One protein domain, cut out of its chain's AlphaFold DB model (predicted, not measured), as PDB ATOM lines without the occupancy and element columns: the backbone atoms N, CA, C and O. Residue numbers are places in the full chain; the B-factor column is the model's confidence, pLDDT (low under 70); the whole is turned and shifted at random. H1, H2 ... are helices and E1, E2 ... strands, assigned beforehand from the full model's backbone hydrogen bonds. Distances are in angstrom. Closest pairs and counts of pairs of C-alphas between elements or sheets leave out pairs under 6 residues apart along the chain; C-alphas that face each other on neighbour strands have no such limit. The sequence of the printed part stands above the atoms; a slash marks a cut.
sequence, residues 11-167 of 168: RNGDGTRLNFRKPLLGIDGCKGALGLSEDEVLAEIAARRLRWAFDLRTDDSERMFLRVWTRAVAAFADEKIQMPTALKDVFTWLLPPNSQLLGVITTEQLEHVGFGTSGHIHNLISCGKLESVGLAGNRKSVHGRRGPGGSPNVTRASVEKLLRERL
ATOM      1  N   ARG A  11      17.119 -18.489   3.092       50.47
ATOM      2  CA  ARG A  11      16.727 -19.898   3.030       50.47
ATOM      3  C   ARG A  11      17.854 -20.742   2.455       50.47
ATOM      4  O   ARG A  11      18.453 -20.356   1.459       50.47
ATOM      5  N   ASN A  12      18.109 -21.885   3.075       55.53
ATOM      6  CA  ASN A  12      18.959 -22.942   2.540       55.53
ATOM      7  C   ASN A  12      18.303 -23.598   1.310       55.53
ATOM      8  O   ASN A  12      17.103 -23.436   1.068       55.53
ATOM      9  N   GLY A  13      19.072 -24.400   0.565       43.88
ATOM     10  CA  GLY A  13      18.583 -25.169  -0.592       43.88
ATOM     11  C   GLY A  13      17.491 -26.202  -0.270       43.88
ATOM     12  O   GLY A  13      16.773 -26.627  -1.168       43.88
ATOM     13  N   ASP A  14      17.315 -26.560   1.005       50.19
ATOM     14  CA  ASP A  14      16.234 -27.416   1.519       50.19
ATOM     15  C   ASP A  14      14.993 -26.624   1.992       50.19
ATOM     16  O   ASP A  14      14.023 -27.200   2.486       50.19
ATOM     17  N   GLY A  15      15.008 -25.292   1.855       51.88
ATOM     18  CA  GLY A  15      13.934 -24.394   2.277       51.88
ATOM     19  C   GLY A  15      13.984 -23.955   3.746       51.88
ATOM     20  O   GLY A  15      13.114 -23.181   4.161       51.88
ATOM     21  N   THR A  16      14.976 -24.388   4.535       52.84
ATOM     22  CA  THR A  16      15.116 -23.984   5.947       52.84
ATOM     23  C   THR A  16      15.609 -22.546   6.091       52.84
ATOM     24  O   THR A  16      16.483 -22.099   5.357       52.84
ATOM     25  N   ARG A  17      15.041 -21.788   7.042       57.88
ATOM     26  CA  ARG A  17      15.399 -20.380   7.274       57.88
ATOM     27  C   ARG A  17      16.710 -20.241   8.060       57.88
ATOM     28  O   ARG A  17      16.771 -20.634   9.224       57.88
ATOM     29  N   LEU A  18      17.709 -19.586   7.481       63.09
ATOM     30  CA  LEU A  18      18.902 -19.077   8.154       63.09
ATOM     31  C   LEU A  18      18.519 -17.852   8.997       63.09
ATOM     32  O   LEU A  18      18.558 -16.709   8.550       63.09
ATOM     33  N   ASN A  19      18.113 -18.102  10.240       67.56
ATOM     34  CA  ASN A  19      17.813 -17.044  11.198       67.56
ATOM     35  C   ASN A  19      19.035 -16.773  12.082       67.56
ATOM     36  O   ASN A  19      19.299 -17.488  13.055       67.56
ATOM     37  N   PHE A  20      19.797 -15.736  11.745       77.19
ATOM     38  CA  PHE A  20      20.950 -15.347  12.542       77.19
ATOM     39  C   PHE A  20      20.529 -14.526  13.760       77.19
ATOM     40  O   PHE A  20      19.982 -13.434  13.638       77.19
ATOM     41  N   ARG A  21      20.845 -15.027  14.958       80.44
ATOM     42  CA  ARG A  21      20.523 -14.344  16.224       80.44
ATOM     43  C   ARG A  21      21.407 -13.131  16.517       80.44
ATOM     44  O   ARG A  21      21.040 -12.315  17.354       80.44
ATOM     45  N   LYS A  22      22.585 -13.052  15.894       90.12
ATOM     46  CA  LYS A  22      23.575 -11.993  16.114       90.12
ATOM     47  C   LYS A  22      24.114 -11.492  14.774       90.12
ATOM     48  O   LYS A  22      24.345 -12.328  13.907       90.12
ATOM     49  N   PRO A  23      24.350 -10.181  14.602       93.69
ATOM     50  CA  PRO A  23      24.973  -9.608  13.409       93.69
ATOM     51  C   PRO A  23      26.344 -10.189  13.033       93.69
ATOM     52  O   PRO A  23      26.649 -10.275  11.850       93.69
ATOM     53  N   LEU A  24      27.176 -10.578  13.998       96.19
ATOM     54  CA  LEU A  24      28.467 -11.224  13.764       96.19
ATOM     55  C   LEU A  24      28.403 -12.707  14.120       96.19
ATOM     56  O   LEU A  24      27.997 -13.077  15.226       96.19
ATOM     57  N   LEU A  25      28.884 -13.543  13.206       94.94
ATOM     58  CA  LEU A  25      29.044 -14.979  13.400       94.94
ATOM     59  C   LEU A  25      30.507 -15.337  13.600       94.94
ATOM     60  O   LEU A  25      31.386 -14.786  12.946       94.94
ATOM     61  N   GLY A  26      30.760 -16.306  14.476       95.38
ATOM     62  CA  GLY A  26      32.030 -17.026  14.463       95.38
ATOM     63  C   GLY A  26      32.131 -17.965  13.259       95.38
ATOM     64  O   GLY A  26      31.151 -18.194  12.545       95.38
ATOM     65  N   ILE A  27      33.311 -18.553  13.080       95.25
ATOM     66  CA  ILE A  27      33.598 -19.488  11.985       95.25
ATOM     67  C   ILE A  27      32.650 -20.692  11.986       95.25
ATOM     68  O   ILE A  27      32.104 -21.020  10.938       95.25
ATOM     69  N   ASP A  28      32.333 -21.270  13.148       92.75
ATOM     70  CA  ASP A  28      31.352 -22.366  13.245       92.75
ATOM     71  C   ASP A  28      29.955 -21.977  12.745       92.75
ATOM     72  O   ASP A  28      29.272 -22.780  12.111       92.75
ATOM     73  N   GLY A  29      29.548 -20.724  12.967       92.06
ATOM     74  CA  GLY A  29      28.296 -20.202  12.423       92.06
ATOM     75  C   GLY A  29      28.329 -20.077  10.899       92.06
ATOM     76  O   GLY A  29      27.328 -20.349  10.247       92.06
ATOM     77  N   CYS A  30      29.481 -19.714  10.329       94.12
ATOM     78  CA  CYS A  30      29.670 -19.643   8.880       94.12
ATOM     79  C   CYS A  30      29.671 -21.042   8.249       94.12
ATOM     80  O   CYS A  30      28.981 -21.253   7.258       94.12
ATOM     81  N   LYS A  31      30.365 -22.009   8.869       94.25
ATOM     82  CA  LYS A  31      30.382 -23.425   8.458       94.25
ATOM     83  C   LYS A  31      28.966 -23.987   8.370       94.25
ATOM     84  O   LYS A  31      28.560 -24.492   7.328       94.25
ATOM     85  N   GLY A  32      28.183 -23.820   9.438       90.06
ATOM     86  CA  GLY A  32      26.795 -24.285   9.473       90.06
ATOM     87  C   GLY A  32      25.881 -23.583   8.464       90.06
ATOM     88  O   GLY A  32      24.972 -24.214   7.937       90.06
ATOM     89  N   ALA A  33      26.118 -22.300   8.179       89.88
ATOM     90  CA  ALA A  33      25.298 -21.535   7.241       89.88
ATOM     91  C   ALA A  33      25.619 -21.816   5.767       89.88
ATOM     92  O   ALA A  33      24.727 -21.738   4.931       89.88
ATOM     93  N   LEU A  34      26.883 -22.107   5.450       90.75
ATOM     94  CA  LEU A  34      27.362 -22.272   4.075       90.75
ATOM     95  C   LEU A  34      27.569 -23.740   3.677       90.75
ATOM     96  O   LEU A  34      27.787 -24.021   2.504       90.75
ATOM     97  N   GLY A  35      27.532 -24.671   4.635       91.06
ATOM     98  CA  GLY A  35      27.856 -26.078   4.392       91.06
ATOM     99  C   GLY A  35      29.335 -26.313   4.065       91.06
ATOM    100  O   GLY A  35      29.668 -27.333   3.472       91.06
ATOM    101  N   LEU A  36      30.206 -25.372   4.438       93.38
ATOM    102  CA  LEU A  36      31.646 -25.414   4.189       93.38
ATOM    103  C   LEU A  36      32.408 -25.910   5.421       93.38
ATOM    104  O   LEU A  36      31.973 -25.737   6.564       93.38
ATOM    105  N   SER A  37      33.583 -26.485   5.188       96.38
ATOM    106  CA  SER A  37      34.581 -26.747   6.223       96.38
ATOM    107  C   SER A  37      35.223 -25.451   6.735       96.38
ATOM    108  O   SER A  37      35.045 -24.364   6.188       96.38
ATOM    109  N   GLU A  38      35.974 -25.559   7.829       95.50
ATOM    110  CA  GLU A  38      36.692 -24.420   8.403       95.50
ATOM    111  C   GLU A  38      37.724 -23.831   7.438       95.50
ATOM    112  O   GLU A  38      37.717 -22.623   7.204       95.50
ATOM    113  N   ASP A  39      38.549 -24.687   6.833       96.88
ATOM    114  CA  ASP A  39      39.596 -24.274   5.898       96.88
ATOM    115  C   ASP A  39      39.013 -23.599   4.654       96.88
ATOM    116  O   ASP A  39      39.557 -22.603   4.179       96.88
ATOM    117  N   GLU A  40      37.869 -24.082   4.159       97.44
ATOM    118  CA  GLU A  40      37.156 -23.452   3.047       97.44
ATOM    119  C   GLU A  40      36.652 -22.059   3.430       97.44
ATOM    120  O   GLU A  40      36.912 -21.105   2.705       97.44
ATOM    121  N   VAL A  41      36.011 -21.890   4.594       96.50
ATOM    122  CA  VAL A  41      35.575 -20.559   5.059       96.50
ATOM    123  C   VAL A  41      36.765 -19.601   5.173       96.50
ATOM    124  O   VAL A  41      36.675 -18.450   4.744       96.50
ATOM    125  N   LEU A  42      37.892 -20.061   5.722       96.31
ATOM    126  CA  LEU A  42      39.109 -19.254   5.828       96.31
ATOM    127  C   LEU A  42      39.684 -18.900   4.450       96.31
ATOM    128  O   LEU A  42      40.105 -17.760   4.245       96.31
ATOM    129  N   ALA A  43      39.659 -19.832   3.495       96.44
ATOM    130  CA  ALA A  43      40.083 -19.590   2.121       96.44
ATOM    131  C   ALA A  43      39.184 -18.562   1.414       96.44
ATOM    132  O   ALA A  43      39.694 -17.678   0.725       96.44
ATOM    133  N   GLU A  44      37.866 -18.614   1.624       97.06
ATOM    134  CA  GLU A  44      36.911 -17.643   1.077       97.06
ATOM    135  C   GLU A  44      37.110 -16.231   1.648       97.06
ATOM    136  O   GLU A  44      36.996 -15.239   0.916       97.06
ATOM    137  N   ILE A  45      37.450 -16.128   2.939       96.25
ATOM    138  CA  ILE A  45      37.818 -14.861   3.590       96.25
ATOM    139  C   ILE A  45      39.136 -14.335   3.008       96.25
ATOM    140  O   ILE A  45      39.205 -13.180   2.588       96.25
ATOM    141  N   ALA A  46      40.167 -15.180   2.921       94.94
ATOM    142  CA  ALA A  46      41.474 -14.802   2.385       94.94
ATOM    143  C   ALA A  46      41.398 -14.371   0.908       94.94
ATOM    144  O   ALA A  46      42.064 -13.421   0.496       94.94
ATOM    145  N   ALA A  47      40.536 -15.020   0.122       94.19
ATOM    146  CA  ALA A  47      40.245 -14.659  -1.264       94.19
ATOM    147  C   ALA A  47      39.323 -13.432  -1.402       94.19
ATOM    148  O   ALA A  47      39.010 -13.029  -2.524       94.19
ATOM    149  N   ARG A  48      38.873 -12.834  -0.288       92.00
ATOM    150  CA  ARG A  48      37.941 -11.694  -0.222       92.00
ATOM    151  C   ARG A  48      36.587 -11.929  -0.893       92.00
ATOM    152  O   ARG A  48      35.887 -10.967  -1.222       92.00
ATOM    153  N   ARG A  49      36.192 -13.190  -1.075       92.75
ATOM    154  CA  ARG A  49      34.858 -13.552  -1.570       92.75
ATOM    155  C   ARG A  49      33.838 -13.496  -0.437       92.75
ATOM    156  O   ARG A  49      32.773 -12.906  -0.608       92.75
ATOM    157  N   LEU A  50      34.212 -13.967   0.753       93.81
ATOM    158  CA  LEU A  50      33.444 -13.749   1.977       93.81
ATOM    159  C   LEU A  50      33.909 -12.456   2.668       93.81
ATOM    160  O   LEU A  50      34.844 -12.449   3.466       93.81
ATOM    161  N   ARG A  51      33.281 -11.332   2.306       92.00
ATOM    162  CA  ARG A  51      33.685  -9.984   2.753       92.00
ATOM    163  C   ARG A  51      33.279  -9.693   4.203       92.00
ATOM    164  O   ARG A  51      32.408 -10.345   4.765       92.00
ATOM    165  N   TRP A  52      33.862  -8.638   4.780       95.25
ATOM    166  CA  TRP A  52      33.498  -8.110   6.107       95.25
ATOM    167  C   TRP A  52      33.713  -9.117   7.250       95.25
ATOM    168  O   TRP A  52      32.860  -9.287   8.127       95.25
ATOM    169  N   ALA A  53      34.871  -9.777   7.217       96.81
ATOM    170  CA  ALA A  53      35.398 -10.582   8.309       96.81
ATOM    171  C   ALA A  53      36.383  -9.756   9.147       96.81
ATOM    172  O   ALA A  53      37.234  -9.051   8.607       96.81
ATOM    173  N   PHE A  54      36.274  -9.855  10.468       96.88
ATOM    174  CA  PHE A  54      37.039  -9.064  11.424       96.88
ATOM    175  C   PHE A  54      37.785  -9.975  12.404       96.88
ATOM    176  O   PHE A  54      37.169 -10.859  13.002       96.88
ATOM    177  N   ASP A  55      39.085  -9.749  12.606       96.44
ATOM    178  CA  ASP A  55      39.849 -10.381  13.691       96.44
ATOM    179  C   ASP A  55      39.663  -9.608  14.998       96.44
ATOM    180  O   ASP A  55      40.274  -8.558  15.201       96.44
ATOM    181  N   LEU A  56      38.859 -10.117  15.924       95.94
ATOM    182  CA  LEU A  56      38.691  -9.452  17.218       95.94
ATOM    183  C   LEU A  56      39.597 -10.046  18.298       95.94
ATOM    184  O   LEU A  56      39.319  -9.876  19.478       95.94
ATOM    185  N   ARG A  57      40.681 -10.750  17.943       95.00
ATOM    186  CA  ARG A  57      41.587 -11.302  18.959       95.00
ATOM    187  C   ARG A  57      42.181 -10.207  19.848       95.00
ATOM    188  O   ARG A  57      42.476  -9.090  19.413       95.00
ATOM    189  N   THR A  58      42.396 -10.564  21.106       91.75
ATOM    190  CA  THR A  58      43.223  -9.787  22.030       91.75
ATOM    191  C   THR A  58      44.694  -9.975  21.666       91.75
ATOM    192  O   THR A  58      45.051 -11.007  21.101       91.75
ATOM    193  N   ASP A  59      45.555  -9.015  22.006       84.25
ATOM    194  CA  ASP A  59      46.985  -9.100  21.664       84.25
ATOM    195  C   ASP A  59      47.680 -10.318  22.301       84.25
ATOM    196  O   ASP A  59      48.568 -10.898  21.686       84.25
ATOM    197  N   ASP A  60      47.199 -10.777  23.460       82.44
ATOM    198  CA  ASP A  60      47.725 -11.963  24.152       82.44
ATOM    199  C   ASP A  60      47.198 -13.300  23.586       82.44
ATOM    200  O   ASP A  60      47.494 -14.366  24.126       82.44
ATOM    201  N   SER A  61      46.366 -13.277  22.537       87.62
ATOM    202  CA  SER A  61      45.785 -14.489  21.948       87.62
ATOM    203  C   SER A  61      46.504 -14.879  20.662       87.62
ATOM    204  O   SER A  61      46.397 -14.200  19.639       87.62
ATOM    205  N   GLU A  62      47.150 -16.045  20.677       86.56
ATOM    206  CA  GLU A  62      47.721 -16.656  19.468       86.56
ATOM    207  C   GLU A  62      46.634 -17.112  18.487       86.56
ATOM    208  O   GLU A  62      46.816 -17.068  17.270       86.56
ATOM    209  N   ARG A  63      45.468 -17.517  19.007       87.88
ATOM    210  CA  ARG A  63      44.338 -17.962  18.187       87.88
ATOM    211  C   ARG A  63      43.579 -16.767  17.622       87.88
ATOM    212  O   ARG A  63      43.240 -15.838  18.360       87.88
ATOM    213  N   MET A  64      43.279 -16.824  16.323       90.00
ATOM    214  CA  MET A  64      42.409 -15.852  15.662       90.00
ATOM    215  C   MET A  64      41.009 -15.898  16.268       90.00
ATOM    216  O   MET A  64      40.486 -16.970  16.579       90.00
ATOM    217  N   PHE A  65      40.378 -14.735  16.391       94.88
ATOM    218  CA  PHE A  65      39.003 -14.644  16.859       94.88
ATOM    219  C   PHE A  65      38.155 -13.973  15.785       94.88
ATOM    220  O   PHE A  65      37.740 -12.821  15.892       94.88
ATOM    221  N   LEU A  66      37.937 -14.728  14.709       96.00
ATOM    222  CA  LEU A  66      37.253 -14.246  13.520       96.00
ATOM    223  C   LEU A  66      35.756 -14.078  13.748       96.00
ATOM    224  O   LEU A  66      35.081 -14.934  14.337       96.00
ATOM    225  N   ARG A  67      35.242 -12.961  13.243       97.25
ATOM    226  CA  ARG A  67      33.824 -12.634  13.212       97.25
ATOM    227  C   ARG A  67      33.424 -12.135  11.838       97.25
ATOM    228  O   ARG A  67      33.981 -11.157  11.359       97.25
ATOM    229  N   VAL A  68      32.444 -12.783  11.223       96.81
ATOM    230  CA  VAL A  68      31.944 -12.430   9.891       96.81
ATOM    231  C   VAL A  68      30.564 -11.817  10.019       96.81
ATOM    232  O   VAL A  68      29.714 -12.320  10.758       96.81
ATOM    233  N   TRP A  69      30.330 -10.722   9.304       95.88
ATOM    234  CA  TRP A  69      29.006 -10.121   9.260       95.88
ATOM    235  C   TRP A  69      28.006 -11.045   8.558       95.88
ATOM    236  O   TRP A  69      28.214 -11.474   7.426       95.88
ATOM    237  N   THR A  70      26.881 -11.326   9.212       94.25
ATOM    238  CA  THR A  70      25.845 -12.247   8.721       94.25
ATOM    239  C   THR A  70      25.326 -11.903   7.340       94.25
ATOM    240  O   THR A  70      25.059 -12.798   6.548       94.25
ATOM    241  N   ARG A  71      25.196 -10.612   7.020       92.38
ATOM    242  CA  ARG A  71      24.753 -10.183   5.690       92.38
ATOM    243  C   ARG A  71      25.772 -10.532   4.605       92.38
ATOM    244  O   ARG A  71      25.375 -10.763   3.472       92.38
ATOM    245  N   ALA A  72      27.059 -10.587   4.938       93.94
ATOM    246  CA  ALA A  72      28.080 -11.025   3.996       93.94
ATOM    247  C   ALA A  72      28.017 -12.534   3.752       93.94
ATOM    248  O   ALA A  72      28.090 -12.963   2.608       93.94
ATOM    249  N   VAL A  73      27.781 -13.321   4.807       93.75
ATOM    250  CA  VAL A  73      27.498 -14.765   4.693       93.75
ATOM    251  C   VAL A  73      26.258 -15.001   3.828       93.75
ATOM    252  O   VAL A  73      26.265 -15.835   2.932       93.75
ATOM    253  N   ALA A  74      25.214 -14.207   4.050       90.75
ATOM    254  CA  ALA A  74      23.988 -14.238   3.270       90.75
ATOM    255  C   ALA A  74      24.220 -13.962   1.782       90.75
ATOM    256  O   ALA A  74      23.773 -14.729   0.942       90.75
ATOM    257  N   ALA A  75      24.924 -12.874   1.467       91.19
ATOM    258  CA  ALA A  75      25.204 -12.474   0.094       91.19
ATOM    259  C   ALA A  75      26.164 -13.422  -0.626       91.19
ATOM    260  O   ALA A  75      26.130 -13.514  -1.846       91.19
ATOM    261  N   PHE A  76      27.006 -14.133   0.124       92.00
ATOM    262  CA  PHE A  76      27.815 -15.215  -0.417       92.00
ATOM    263  C   PHE A  76      26.949 -16.419  -0.826       92.00
ATOM    264  O   PHE A  76      27.215 -17.041  -1.847       92.00
ATOM    265  N   ALA A  77      25.903 -16.731  -0.055       89.00
ATOM    266  CA  ALA A  77      24.970 -17.814  -0.372       89.00
ATOM    267  C   ALA A  77      23.931 -17.436  -1.450       89.00
ATOM    268  O   ALA A  77      23.477 -18.302  -2.195       89.00
ATOM    269  N   ASP A  78      23.541 -16.160  -1.531       86.50
ATOM    270  CA  ASP A  78      22.580 -15.634  -2.505       86.50
ATOM    271  C   ASP A  78      23.066 -14.302  -3.095       86.50
ATOM    272  O   ASP A  78      22.970 -13.239  -2.470       86.50
ATOM    273  N   GLU A  79      23.525 -14.355  -4.347       83.31
ATOM    274  CA  GLU A  79      24.056 -13.211  -5.101       83.31
ATOM    275  C   GLU A  79      23.044 -12.065  -5.287       83.31
ATOM    276  O   GLU A  79      23.427 -10.938  -5.610       83.31
ATOM    277  N   LYS A  80      21.745 -12.306  -5.066       86.50
ATOM    278  CA  LYS A  80      20.713 -11.258  -5.147       86.50
ATOM    279  C   LYS A  80      20.783 -10.280  -3.978       86.50
ATOM    280  O   LYS A  80      20.222  -9.183  -4.053       86.50
ATOM    281  N   ILE A  81      21.440 -10.655  -2.881       85.69
ATOM    282  CA  ILE A  81      21.527  -9.817  -1.691       85.69
ATOM    283  C   ILE A  81      22.605  -8.767  -1.897       85.69
ATOM    284  O   ILE A  81      23.805  -9.022  -1.845       85.69
ATOM    285  N   GLN A  82      22.157  -7.525  -2.041       84.50
ATOM    286  CA  GLN A  82      23.068  -6.400  -2.145       84.50
ATOM    287  C   GLN A  82      23.822  -6.171  -0.831       84.50
ATOM    288  O   GLN A  82      23.229  -6.038   0.255       84.50
ATOM    289  N   MET A  83      25.144  -6.076  -0.962       90.00
ATOM    290  CA  MET A  83      26.045  -5.656   0.100       90.00
ATOM    291  C   MET A  83      26.430  -4.185  -0.057       90.00
ATOM    292  O   MET A  83      26.672  -3.733  -1.178       90.00
ATOM    293  N   PRO A  84      26.568  -3.441   1.053       89.44
ATOM    294  CA  PRO A  84      27.208  -2.137   1.006       89.44
ATOM    295  C   PRO A  84      28.648  -2.267   0.498       89.44
ATOM    296  O   PRO A  84      29.367  -3.216   0.826       89.44
ATOM    297  N   THR A  85      29.074  -1.291  -0.298       87.88
ATOM    298  CA  THR A  85      30.443  -1.212  -0.822       87.88
ATOM    299  C   THR A  85      31.373  -0.471   0.133       87.88
ATOM    300  O   THR A  85      32.556  -0.810   0.208       87.88
ATOM    301  N   ALA A  86      30.850   0.499   0.890       91.88
ATOM    302  CA  ALA A  86      31.615   1.295   1.838       91.88
ATOM    303  C   ALA A  86      31.541   0.727   3.262       91.88
ATOM    304  O   ALA A  86      30.470   0.428   3.791       91.88
ATOM    305  N   LEU A  87      32.697   0.666   3.932       91.69
ATOM    306  CA  LEU A  87      32.809   0.183   5.313       91.69
ATOM    307  C   LEU A  87      31.994   1.032   6.308       91.69
ATOM    308  O   LEU A  87      31.476   0.510   7.290       91.69
ATOM    309  N   LYS A  88      31.840   2.337   6.046       92.06
ATOM    310  CA  LYS A  88      31.005   3.220   6.876       92.06
ATOM    311  C   LYS A  88      29.561   2.719   6.942       92.06
ATOM    312  O   LYS A  88      28.981   2.690   8.024       92.06
ATOM    313  N   ASP A  89      29.016   2.292   5.807       92.31
ATOM    314  CA  ASP A  89      27.648   1.791   5.748       92.31
ATOM    315  C   ASP A  89      27.548   0.479   6.528       92.31
ATOM    316  O   ASP A  89      26.631   0.320   7.326       92.31
ATOM    317  N   VAL A  90      28.543  -0.412   6.415       93.25
ATOM    318  CA  VAL A  90      28.620  -1.632   7.242       93.25
ATOM    319  C   VAL A  90      28.499  -1.292   8.728       93.25
ATOM    320  O   VAL A  90      27.702  -1.914   9.420       93.25
ATOM    321  N   PHE A  91      29.202  -0.269   9.222       93.88
ATOM    322  CA  PHE A  91      29.111   0.146  10.628       93.88
ATOM    323  C   PHE A  91      27.741   0.697  11.028       93.88
ATOM    324  O   PHE A  91      27.348   0.559  12.188       93.88
ATOM    325  N   THR A  92      27.000   1.314  10.108       91.38
ATOM    326  CA  THR A  92      25.620   1.757  10.360       91.38
ATOM    327  C   THR A  92      24.675   0.574  10.560       91.38
ATOM    328  O   THR A  92      23.793   0.644  11.410       91.38
ATOM    329  N   TRP A  93      24.877  -0.520   9.823       90.25
ATOM    330  CA  TRP A  93      24.072  -1.737   9.959       90.25
ATOM    331  C   TRP A  93      24.521  -2.634  11.115       90.25
ATOM    332  O   TRP A  93      23.702  -3.299  11.745       90.25
ATOM    333  N   LEU A  94      25.829  -2.690  11.355       92.62
ATOM    334  CA  LEU A  94      26.449  -3.618  12.289       92.62
ATOM    335  C   LEU A  94      26.331  -3.153  13.743       92.62
ATOM    336  O   LEU A  94      26.075  -3.963  14.630       92.62
ATOM    337  N   LEU A  95      26.561  -1.862  13.994       93.69
ATOM    338  CA  LEU A  95      26.612  -1.308  15.344       93.69
ATOM    339  C   LEU A  95      25.230  -0.803  15.791       93.69
ATOM    340  O   LEU A  95      24.410  -0.428  14.952       93.69
ATOM    341  N   PRO A  96      24.956  -0.728  17.108       90.44
ATOM    342  CA  PRO A  96      23.651  -0.305  17.610       90.44
ATOM    343  C   PRO A  96      23.270   1.089  17.087       90.44
ATOM    344  O   PRO A  96      24.076   2.012  17.242       90.44
ATOM    345  N   PRO A  97      22.055   1.303  16.549       88.44
ATOM    346  CA  PRO A  97      21.673   2.584  15.943       88.44
ATOM    347  C   PRO A  97      21.859   3.783  16.883       88.44
ATOM    348  O   PRO A  97      22.407   4.813  16.497       88.44
ATOM    349  N   ASN A  98      21.498   3.614  18.157       87.19
ATOM    350  CA  ASN A  98      21.576   4.674  19.167       87.19
ATOM    351  C   ASN A  98      23.017   5.135  19.436       87.19
ATOM    352  O   ASN A  98      23.237   6.275  19.844       87.19
ATOM    353  N   SER A  99      24.009   4.279  19.178       89.50
ATOM    354  CA  SER A  99      25.417   4.630  19.378       89.50
ATOM    355  C   SER A  99      25.929   5.655  18.368       89.50
ATOM    356  O   SER A  99      26.912   6.331  18.653       89.50
ATOM    357  N   GLN A 100      25.267   5.812  17.214       89.25
ATOM    358  CA  GLN A 100      25.608   6.851  16.239       89.25
ATOM    359  C   GLN A 100      25.386   8.252  16.823       89.25
ATOM    360  O   GLN A 100      26.188   9.150  16.588       89.25
ATOM    361  N   LEU A 101      24.303   8.424  17.589       87.38
ATOM    362  CA  LEU A 101      23.962   9.689  18.236       87.38
ATOM    363  C   LEU A 101      24.731   9.875  19.548       87.38
ATOM    364  O   LEU A 101      25.233  10.958  19.823       87.38
ATOM    365  N   LEU A 102      24.815   8.818  20.361       87.31
ATOM    366  CA  LEU A 102      25.399   8.891  21.702       87.31
ATOM    367  C   LEU A 102      26.932   8.788  21.710       87.31
ATOM    368  O   LEU A 102      27.558   9.101  22.719       87.31
ATOM    369  N   GLY A 103      27.543   8.300  20.628       90.88
ATOM    370  CA  GLY A 103      28.987   8.068  20.540       90.88
ATOM    371  C   GLY A 103      29.511   6.956  21.458       90.88
ATOM    372  O   GLY A 103      30.722   6.750  21.531       90.88
ATOM    373  N   VAL A 104      28.625   6.227  22.143       91.38
ATOM    374  CA  VAL A 104      28.964   5.172  23.105       91.38
ATOM    375  C   VAL A 104      28.201   3.885  22.822       91.38
ATOM    376  O   VAL A 104      27.080   3.913  22.311       91.38
ATOM    377  N   ILE A 105      28.821   2.758  23.165       92.75
ATOM    378  CA  ILE A 105      28.261   1.411  23.046       92.75
ATOM    379  C   ILE A 105      28.466   0.688  24.379       92.75
ATOM    380  O   ILE A 105      29.560   0.731  24.940       92.75
ATOM    381  N   THR A 106      27.432   0.025  24.891       90.88
ATOM    382  CA  THR A 106      27.546  -0.796  26.108       90.88
ATOM    383  C   THR A 106      28.158  -2.165  25.789       90.88
ATOM    384  O   THR A 106      28.014  -2.675  24.675       90.88
ATOM    385  N   THR A 107      28.792  -2.824  26.765       89.94
ATOM    386  CA  THR A 107      29.244  -4.222  26.602       89.94
ATOM    387  C   THR A 107      28.116  -5.148  26.147       89.94
ATOM    388  O   THR A 107      28.299  -5.914  25.210       89.94
ATOM    389  N   GLU A 108      26.930  -5.038  26.751       90.56
ATOM    390  CA  GLU A 108      25.757  -5.850  26.397       90.56
ATOM    391  C   GLU A 108      25.371  -5.680  24.920       90.56
ATOM    392  O   GLU A 108      25.122  -6.651  24.207       90.56
ATOM    393  N   GLN A 109      25.397  -4.445  24.418       92.81
ATOM    394  CA  GLN A 109      25.146  -4.181  23.008       92.81
ATOM    395  C   GLN A 109      26.189  -4.847  22.101       92.81
ATOM    396  O   GLN A 109      25.818  -5.418  21.077       92.81
ATOM    397  N   LEU A 110      27.474  -4.824  22.467       94.19
ATOM    398  CA  LEU A 110      28.518  -5.536  21.719       94.19
ATOM    399  C   LEU A 110      28.309  -7.059  21.754       94.19
ATOM    400  O   LEU A 110      28.457  -7.731  20.730       94.19
ATOM    401  N   GLU A 111      27.904  -7.620  22.892       93.50
ATOM    402  CA  GLU A 111      27.579  -9.045  22.997       93.50
ATOM    403  C   GLU A 111      26.409  -9.447  22.095       93.50
ATOM    404  O   GLU A 111      26.461 -10.507  21.455       93.50
ATOM    405  N   HIS A 112      25.377  -8.601  22.011       91.75
ATOM    406  CA  HIS A 112      24.251  -8.783  21.096       91.75
ATOM    407  C   HIS A 112      24.671  -8.678  19.632       91.75
ATOM    408  O   HIS A 112      24.201  -9.465  18.812       91.75
ATOM    409  N   VAL A 113      25.601  -7.773  19.308       93.94
ATOM    410  CA  VAL A 113      26.210  -7.699  17.972       93.94
ATOM    411  C   VAL A 113      27.000  -8.975  17.654       93.94
ATOM    412  O   VAL A 113      27.071  -9.369  16.498       93.94
ATOM    413  N   GLY A 114      27.537  -9.668  18.661       93.31
ATOM    414  CA  GLY A 114      28.348 -10.880  18.492       93.31
ATOM    415  C   GLY A 114      29.855 -10.631  18.536       93.31
ATOM    416  O   GLY A 114      30.630 -11.504  18.141       93.31
ATOM    417  N   PHE A 115      30.275  -9.474  19.059       93.75
ATOM    418  CA  PHE A 115      31.685  -9.107  19.231       93.75
ATOM    419  C   PHE A 115      32.465 -10.090  20.104       93.75
ATOM    420  O   PHE A 115      33.653 -10.280  19.904       93.75
ATOM    421  N   GLY A 116      31.810 -10.712  21.082       92.25
ATOM    422  CA  GLY A 116      32.439 -11.607  22.043       92.25
ATOM    423  C   GLY A 116      31.594 -11.729  23.302       92.25
ATOM    424  O   GLY A 116      30.430 -11.336  23.307       92.25
ATOM    425  N   THR A 117      32.176 -12.299  24.351       91.81
ATOM    426  CA  THR A 117      31.611 -12.292  25.707       91.81
ATOM    427  C   THR A 117      32.047 -11.032  26.460       91.81
ATOM    428  O   THR A 117      33.027 -10.394  26.068       91.81
ATOM    429  N   SER A 118      31.398 -10.715  27.585       89.62
ATOM    430  CA  SER A 118      31.819  -9.629  28.486       89.62
ATOM    431  C   SER A 118      33.314  -9.690  28.811       89.62
ATOM    432  O   SER A 118      34.023  -8.695  28.676       89.62
ATOM    433  N   GLY A 119      33.823 -10.879  29.160       90.44
ATOM    434  CA  GLY A 119      35.242 -11.082  29.465       90.44
ATOM    435  C   GLY A 119      36.159 -10.753  28.287       90.44
ATOM    436  O   GLY A 119      37.171 -10.082  28.463       90.44
ATOM    437  N   HIS A 120      35.774 -11.147  27.071       92.56
ATOM    438  CA  HIS A 120      36.524 -10.806  25.863       92.56
ATOM    439  C   HIS A 120      36.563  -9.288  25.619       92.56
ATOM    440  O   HIS A 120      37.626  -8.725  25.366       92.56
ATOM    441  N   ILE A 121      35.422  -8.611  25.761       93.19
ATOM    442  CA  ILE A 121      35.320  -7.154  25.604       93.19
ATOM    443  C   ILE A 121      36.156  -6.435  26.671       93.19
ATOM    444  O   ILE A 121      36.879  -5.492  26.359       93.19
ATOM    445  N   HIS A 122      36.125  -6.908  27.918       90.44
ATOM    446  CA  HIS A 122      36.983  -6.397  28.985       90.44
ATOM    447  C   HIS A 122      38.471  -6.552  28.666       90.44
ATOM    448  O   HIS A 122      39.243  -5.629  28.930       90.44
ATOM    449  N   ASN A 123      38.880  -7.676  28.078       91.75
ATOM    450  CA  ASN A 123      40.267  -7.871  27.671       91.75
ATOM    451  C   ASN A 123      40.661  -6.902  26.548       91.75
ATOM    452  O   ASN A 123      41.721  -6.294  26.640       91.75
ATOM    453  N   LEU A 124      39.789  -6.673  25.556       93.38
ATOM    454  CA  LEU A 124      40.006  -5.663  24.509       93.38
ATOM    455  C   LEU A 124      40.150  -4.241  25.074       93.38
ATOM    456  O   LEU A 124      40.956  -3.456  24.576       93.38
ATOM    457  N   ILE A 125      39.397  -3.900  26.123       91.69
ATOM    458  CA  ILE A 125      39.566  -2.627  26.844       91.69
ATOM    459  C   ILE A 125      40.917  -2.602  27.568       91.69
ATOM    460  O   ILE A 125      41.640  -1.612  27.507       91.69
ATOM    461  N   SER A 126      41.268  -3.697  28.244       89.38
ATOM    462  CA  SER A 126      42.466  -3.782  29.089       89.38
ATOM    463  C   SER A 126      43.761  -3.707  28.275       89.38
ATOM    464  O   SER A 126      44.727  -3.107  28.735       89.38
ATOM    465  N   CYS A 127      43.770  -4.236  27.046       90.50
ATOM    466  CA  CYS A 127      44.884  -4.096  26.102       90.50
ATOM    467  C   CYS A 127      44.787  -2.845  25.204       90.50
ATOM    468  O   CYS A 127      45.524  -2.720  24.227       90.50
ATOM    469  N   GLY A 128      43.883  -1.905  25.509       90.56
ATOM    470  CA  GLY A 128      43.803  -0.603  24.841       90.56
ATOM    471  C   GLY A 128      43.241  -0.624  23.416       90.56
ATOM    472  O   GLY A 128      43.382   0.362  22.694       90.56
ATOM    473  N   LYS A 129      42.600  -1.718  22.987       94.06
ATOM    474  CA  LYS A 129      41.925  -1.804  21.677       94.06
ATOM    475  C   LYS A 129      40.566  -1.126  21.672       94.06
ATOM    476  O   LYS A 129      40.132  -0.640  20.631       94.06
ATOM    477  N   LEU A 130      39.902  -1.099  22.824       94.31
ATOM    478  CA  LEU A 130      38.658  -0.369  23.036       94.31
ATOM    479  C   LEU A 130      38.862   0.706  24.096       94.31
ATOM    480  O   LEU A 130      39.449   0.468  25.150       94.31
ATOM    481  N   GLU A 131      38.334   1.893  23.831       92.75
ATOM    482  CA  GLU A 131      38.419   3.016  24.756       92.75
ATOM    483  C   GLU A 131      37.184   3.025  25.647       92.75
ATOM    484  O   GLU A 131      36.067   3.248  25.173       92.75
ATOM    485  N   SER A 132      37.377   2.789  26.943       88.69
ATOM    486  CA  SER A 132      36.287   2.890  27.911       88.69
ATOM    487  C   SER A 132      35.904   4.347  28.183       88.69
ATOM    488  O   SER A 132      36.754   5.233  28.288       88.69
ATOM    489  N   VAL A 133      34.606   4.593  28.327       82.88
ATOM    490  CA  VAL A 133      34.048   5.888  28.717       82.88
ATOM    491  C   VAL A 133      33.619   5.797  30.173       82.88
ATOM    492  O   VAL A 133      32.684   5.073  30.517       82.88
ATOM    493  N   GLY A 134      34.284   6.556  31.043       64.75
ATOM    494  CA  GLY A 134      33.747   6.822  32.373       64.75
ATOM    495  C   GLY A 134      32.475   7.661  32.244       64.75
ATOM    496  O   GLY A 134      32.494   8.694  31.574       64.75
ATOM    497  N   LEU A 135      31.374   7.242  32.878       51.81
ATOM    498  CA  LEU A 135      30.203   8.110  33.056       51.81
ATOM    499  C   LEU A 135      30.676   9.432  33.687       51.81
ATOM    500  O   LEU A 135      31.475   9.424  34.623       51.81
ATOM    501  N   ALA A 136      30.247  10.542  33.087       39.66
ATOM    502  CA  ALA A 136      30.735  11.906  33.275       39.66
ATOM    503  C   ALA A 136      31.295  12.237  34.676       39.66
ATOM    504  O   ALA A 136      30.598  12.126  35.681       39.66
ATOM    505  N   GLY A 137      32.541  12.733  34.718       40.81
ATOM    506  CA  GLY A 137      33.042  13.531  35.845       40.81
ATOM    507  C   GLY A 137      34.444  13.212  36.364       40.81
ATOM    508  O   GLY A 137      35.027  14.058  37.027       40.81
ATOM    509  N   ASN A 138      35.035  12.053  36.059       36.38
ATOM    510  CA  ASN A 138      36.362  11.725  36.592       36.38
ATOM    511  C   ASN A 138      37.281  11.110  35.536       36.38
ATOM    512  O   ASN A 138      37.334   9.895  35.352       36.38
ATOM    513  N   ARG A 139      38.108  11.964  34.917       40.47
ATOM    514  CA  ARG A 139      39.259  11.606  34.055       40.47
ATOM    515  C   ARG A 139      40.372  10.816  34.788       40.47
ATOM    516  O   ARG A 139      41.497  10.754  34.312       40.47
ATOM    517  N   LYS A 140      40.083  10.223  35.954       38.47
ATOM    518  CA  LYS A 140      41.011   9.444  36.798       38.47
ATOM    519  C   LYS A 140      40.437   8.103  37.280       38.47
ATOM    520  O   LYS A 140      40.932   7.528  38.239       38.47
ATOM    521  N   SER A 141      39.408   7.574  36.625       41.38
ATOM    522  CA  SER A 141      38.898   6.229  36.911       41.38
ATOM    523  C   SER A 141      39.462   5.226  35.900       41.38
ATOM    524  O   SER A 141      38.734   4.712  35.059       41.38
ATOM    525  N   VAL A 142      40.762   4.930  35.992       45.12
ATOM    526  CA  VAL A 142      41.414   3.820  35.251       45.12
ATOM    527  C   VAL A 142      40.812   2.457  35.643       45.12
ATOM    528  O   VAL A 142      40.959   1.470  34.937       45.12
ATOM    529  N   HIS A 143      40.069   2.411  36.748       42.78
ATOM    530  CA  HIS A 143      39.378   1.231  37.239       42.78
ATOM    531  C   HIS A 143      37.896   1.568  37.361       42.78
ATOM    532  O   HIS A 143      37.457   2.093  38.385       42.78
ATOM    533  N   GLY A 144      37.127   1.313  36.296       45.97
ATOM    534  CA  GLY A 144      35.670   1.377  36.358       45.97
ATOM    535  C   GLY A 144      35.189   0.617  37.594       45.97
ATOM    536  O   GLY A 144      35.587  -0.529  37.808       45.97
ATOM    537  N   ARG A 145      34.409   1.286  38.452       43.62
ATOM    538  CA  ARG A 145      33.841   0.696  39.670       43.62
ATOM    539  C   ARG A 145      33.246  -0.675  39.330       43.62
ATOM    540  O   ARG A 145      32.218  -0.744  38.664       43.62
ATOM    541  N   ARG A 146      33.866  -1.749  39.839       45.66
ATOM    542  CA  ARG A 146      33.275  -3.091  39.960       45.66
ATOM    543  C   ARG A 146      32.157  -3.040  41.010       45.66
ATOM    544  O   ARG A 146      32.293  -3.573  42.103       45.66
ATOM    545  N   GLY A 147      31.094  -2.298  40.721       40.72
ATOM    546  CA  GLY A 147      29.830  -2.415  41.437       40.72
ATOM    547  C   GLY A 147      28.983  -3.511  40.785       40.72
ATOM    548  O   GLY A 147      29.134  -3.742  39.581       40.72
ATOM    549  N   PRO A 148      28.086  -4.178  41.528       30.02
ATOM    550  CA  PRO A 148      27.115  -5.087  40.932       30.02
ATOM    551  C   PRO A 148      26.280  -4.307  39.898       30.02
ATOM    552  O   PRO A 148      25.554  -3.389  40.269       30.02
ATOM    553  N   GLY A 149      26.435  -4.616  38.604       46.19
ATOM    554  CA  GLY A 149      25.589  -4.087  37.520       46.19
ATOM    555  C   GLY A 149      26.188  -3.039  36.565       46.19
ATOM    556  O   GLY A 149      25.478  -2.589  35.672       46.19
ATOM    557  N   GLY A 150      27.461  -2.640  36.688       56.38
ATOM    558  CA  GLY A 150      28.057  -1.628  35.798       56.38
ATOM    559  C   GLY A 150      28.841  -2.204  34.614       56.38
ATOM    560  O   GLY A 150      30.065  -2.275  34.690       56.38
ATOM    561  N   SER A 151      28.181  -2.590  33.519       67.81
ATOM    562  CA  SER A 151      28.874  -2.929  32.261       67.81
ATOM    563  C   SER A 151      29.619  -1.698  31.718       67.81
ATOM    564  O   SER A 151      29.012  -0.626  31.645       67.81
ATOM    565  N   PRO A 152      30.911  -1.793  31.346       78.12
ATOM    566  CA  PRO A 152      31.631  -0.644  30.817       78.12
ATOM    567  C   PRO A 152      31.004  -0.167  29.502       78.12
ATOM    568  O   PRO A 152      30.522  -0.950  28.683       78.12
ATOM    569  N   ASN A 153      31.033   1.146  29.302       88.00
ATOM    570  CA  ASN A 153      30.720   1.756  28.019       88.00
ATOM    571  C   ASN A 153      32.021   1.957  27.255       88.00
ATOM    572  O   ASN A 153      33.030   2.325  27.857       88.00
ATOM    573  N   VAL A 154      31.993   1.767  25.943       92.38
ATOM    574  CA  VAL A 154      33.122   2.053  25.056       92.38
ATOM    575  C   VAL A 154      32.750   3.118  24.039       92.38
ATOM    576  O   VAL A 154      31.574   3.280  23.703       92.38
ATOM    577  N   THR A 155      33.736   3.858  23.537       94.56
ATOM    578  CA  THR A 155      33.489   4.821  22.459       94.56
ATOM    579  C   THR A 155      33.150   4.073  21.173       94.56
ATOM    580  O   THR A 155      33.829   3.117  20.794       94.56
ATOM    581  N   ARG A 156      32.130   4.536  20.445       94.56
ATOM    582  CA  ARG A 156      31.817   4.014  19.106       94.56
ATOM    583  C   ARG A 156      33.027   4.126  18.174       94.56
ATOM    584  O   ARG A 156      33.302   3.206  17.414       94.56
ATOM    585  N   ALA A 157      33.771   5.227  18.275       95.69
ATOM    586  CA  ALA A 157      34.962   5.472  17.471       95.69
ATOM    587  C   ALA A 157      36.049   4.400  17.672       95.69
ATOM    588  O   ALA A 157      36.622   3.944  16.686       95.69
ATOM    589  N   SER A 158      36.306   3.950  18.909       96.56
ATOM    590  CA  SER A 158      37.289   2.882  19.158       96.56
ATOM    591  C   SER A 158      36.843   1.536  18.583       96.56
ATOM    592  O   SER A 158      37.658   0.818  18.012       96.56
ATOM    593  N   VAL A 159      35.540   1.233  18.629       96.75
ATOM    594  CA  VAL A 159      34.968   0.033  17.998       96.75
ATOM    595  C   VAL A 159      35.129   0.086  16.475       96.75
ATOM    596  O   VAL A 159      35.607  -0.872  15.872       96.75
ATOM    597  N   GLU A 160      34.779   1.208  15.842       97.12
ATOM    598  CA  GLU A 160      34.941   1.392  14.392       97.12
ATOM    599  C   GLU A 160      36.411   1.346  13.958       97.12
ATOM    600  O   GLU A 160      36.732   0.775  12.913       97.12
ATOM    601  N   LYS A 161      37.310   1.925  14.762       97.31
ATOM    602  CA  LYS A 161      38.757   1.862  14.546       97.31
ATOM    603  C   LYS A 161      39.247   0.417  14.591       97.31
ATOM    604  O   LYS A 161      39.875  -0.022  13.630       97.31
ATOM    605  N   LEU A 162      38.899  -0.330  15.643       96.62
ATOM    606  CA  LEU A 162      39.278  -1.735  15.791       96.62
ATOM    607  C   LEU A 162      38.802  -2.572  14.598       96.62
ATOM    608  O   LEU A 162      39.592  -3.300  14.006       96.62
ATOM    609  N   LEU A 163      37.531  -2.434  14.205       96.81
ATOM    610  CA  LEU A 163      36.981  -3.162  13.057       96.81
ATOM    611  C   LEU A 163      37.695  -2.814  11.749       96.81
ATOM    612  O   LEU A 163      37.909  -3.686  10.915       96.81
ATOM    613  N   ARG A 164      38.075  -1.549  11.555       96.56
ATOM    614  CA  ARG A 164      38.799  -1.120  10.354       96.56
ATOM    615  C   ARG A 164      40.216  -1.686  10.300       96.56
ATOM    616  O   ARG A 164      40.645  -2.113   9.237       96.56
ATOM    617  N   GLU A 165      40.928  -1.676  11.422       95.56
ATOM    618  CA  GLU A 165      42.307  -2.173  11.518       95.56
ATOM    619  C   GLU A 165      42.402  -3.699  11.406       95.56
ATOM    620  O   GLU A 165      43.456  -4.228  11.064       95.56
ATOM    621  N   ARG A 166      41.309  -4.408  11.700       93.56
ATOM    622  CA  ARG A 166      41.260  -5.873  11.762       93.56
ATOM    623  C   ARG A 166      40.396  -6.510  10.671       93.56
ATOM    624  O   ARG A 166      39.991  -7.661  10.815       93.56
ATOM    625  N   LEU A 167      40.079  -5.766   9.617       93.44
ATOM    626  CA  LEU A 167      39.343  -6.266   8.456       93.44
ATOM    627  C   LEU A 167      40.257  -7.132   7.570       93.44
ATOM    628  O   LEU A 167      41.363  -6.700   7.246       93.44
TER     629      LEU A 167
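AT A GLANCE: This is residues 11 to 167 of the 168 residues of an uncharacterized protein of Verrucomicrobia bacterium (UniProt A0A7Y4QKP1). Picture an elongated body of two loose clusters end to end, each with a two-stranded sheet: one has the hairpin E1 and E2 with H1, H2 and H3, the other has E3 and E4 with H5, H6 and H7. H8 runs from the second cluster to the first, H4 lies between H3 and H8, and the long loop of residues 127 to 152 reaches to the far end of the second cluster. The printed part has 157 residues, with eight named helices and four named strands in the order H1 H2 E1 E2 H3 H4 H5 E3 H6 H7 E4 H8; both sheets are antiparallel. The class is mostly helix, though under half of the residues, 78 of 157, are in named elements. The whole is compact, with a radius of gyration of the C-alphas of 16.7 A, and spans 54 by 34 by 28 A.

IN THESE COORDINATES: Begin at C-alpha 53 at (35.398, -10.582, 8.309), where E1, residues 53 to 55, starts; E2, residues 66 to 69, is 10.2 A long. Before them look for H1, residues 27 to 34, 10.5 A, and H2, residues 38 to 46, 12.3 A. After E2 come H3, residues 70 to 77, 10.7 A; H4, residues 87 to 94, 10.2 A; and H5, residues 97 to 102. Next find E3, residues 104 to 106, then H6, residues 107 to 113, 9.8 A. From C-alpha 118 at (31.819, -9.629, 28.486), H7 runs to residue 126, over 12.2 A. E4 is residues 153 to 155, and H8, residues 156 to 165, is 14.3 A long and ends with C-alpha 165 at (42.307, -2.173, 11.518).

HOW THE PARTS SIT: Start with the hairpin E1 and E2, antiparallel at 150 degrees, where N 54 and O 67 are 2.8 A apart, within hydrogen-bond range. Residues 24 to 25 pair antiparallel with residues 68 to 69 of E2. The closest C-alphas of H1 and E2, Ile 27 and Leu 66, are 6.6 A apart. H1 touches H2, about perpendicular at 90 degrees, with the C-alphas of Lys 31 and Glu 38 closest at 6.4 A. H1 also touches H3, the same way at a steep tilt of 41 degrees, with the C-alphas of Leu 34 and Ala 77 closest at 6.7 A. H2 and H3 are apart. Now look at H8: its closest C-alpha to E1 is that of Leu 163, 6.1 A from that of Phe 54, and its closest to E3 is that of Arg 156, 5.0 A from that of Val 104. H4 and H8 are close but not clearly touching, with the C-alphas of Phe 91 and Glu 160 closest at 7.1 A; H3 and H4 are near each other. H5 and H8 are close but not clearly touching, with the C-alphas of Ser 99 and Arg 156 closest at 6.4 A. E3 and E4 are antiparallel at 145 degrees, with N 154 and O 105 2.8 A apart, within hydrogen-bond range. H6 touches H7, opposite ways at a steep tilt of 65 degrees, with the C-alphas of Thr 107 and Ser 118 closest at 6.3 A. In H1, H2, H3, H4, H6, H7 and H8 every O i to N i+4 pair is within hydrogen-bond range; in H5, 1 of 2 is.

THE WHOLE: The two C-alphas farthest apart, those of Asp 14 and Lys 140, are 56.7 A apart. The printed part, residues 11 to 167, has no cut. The link from H7 to E4, 26 residues, is long; within it residues 132 to 133 pair antiparallel with residues 153 to 154 of E4. The mean pLDDT of the printed part is 84.6, and residues 11 to 19 and 134 to 151 of this model are under 70.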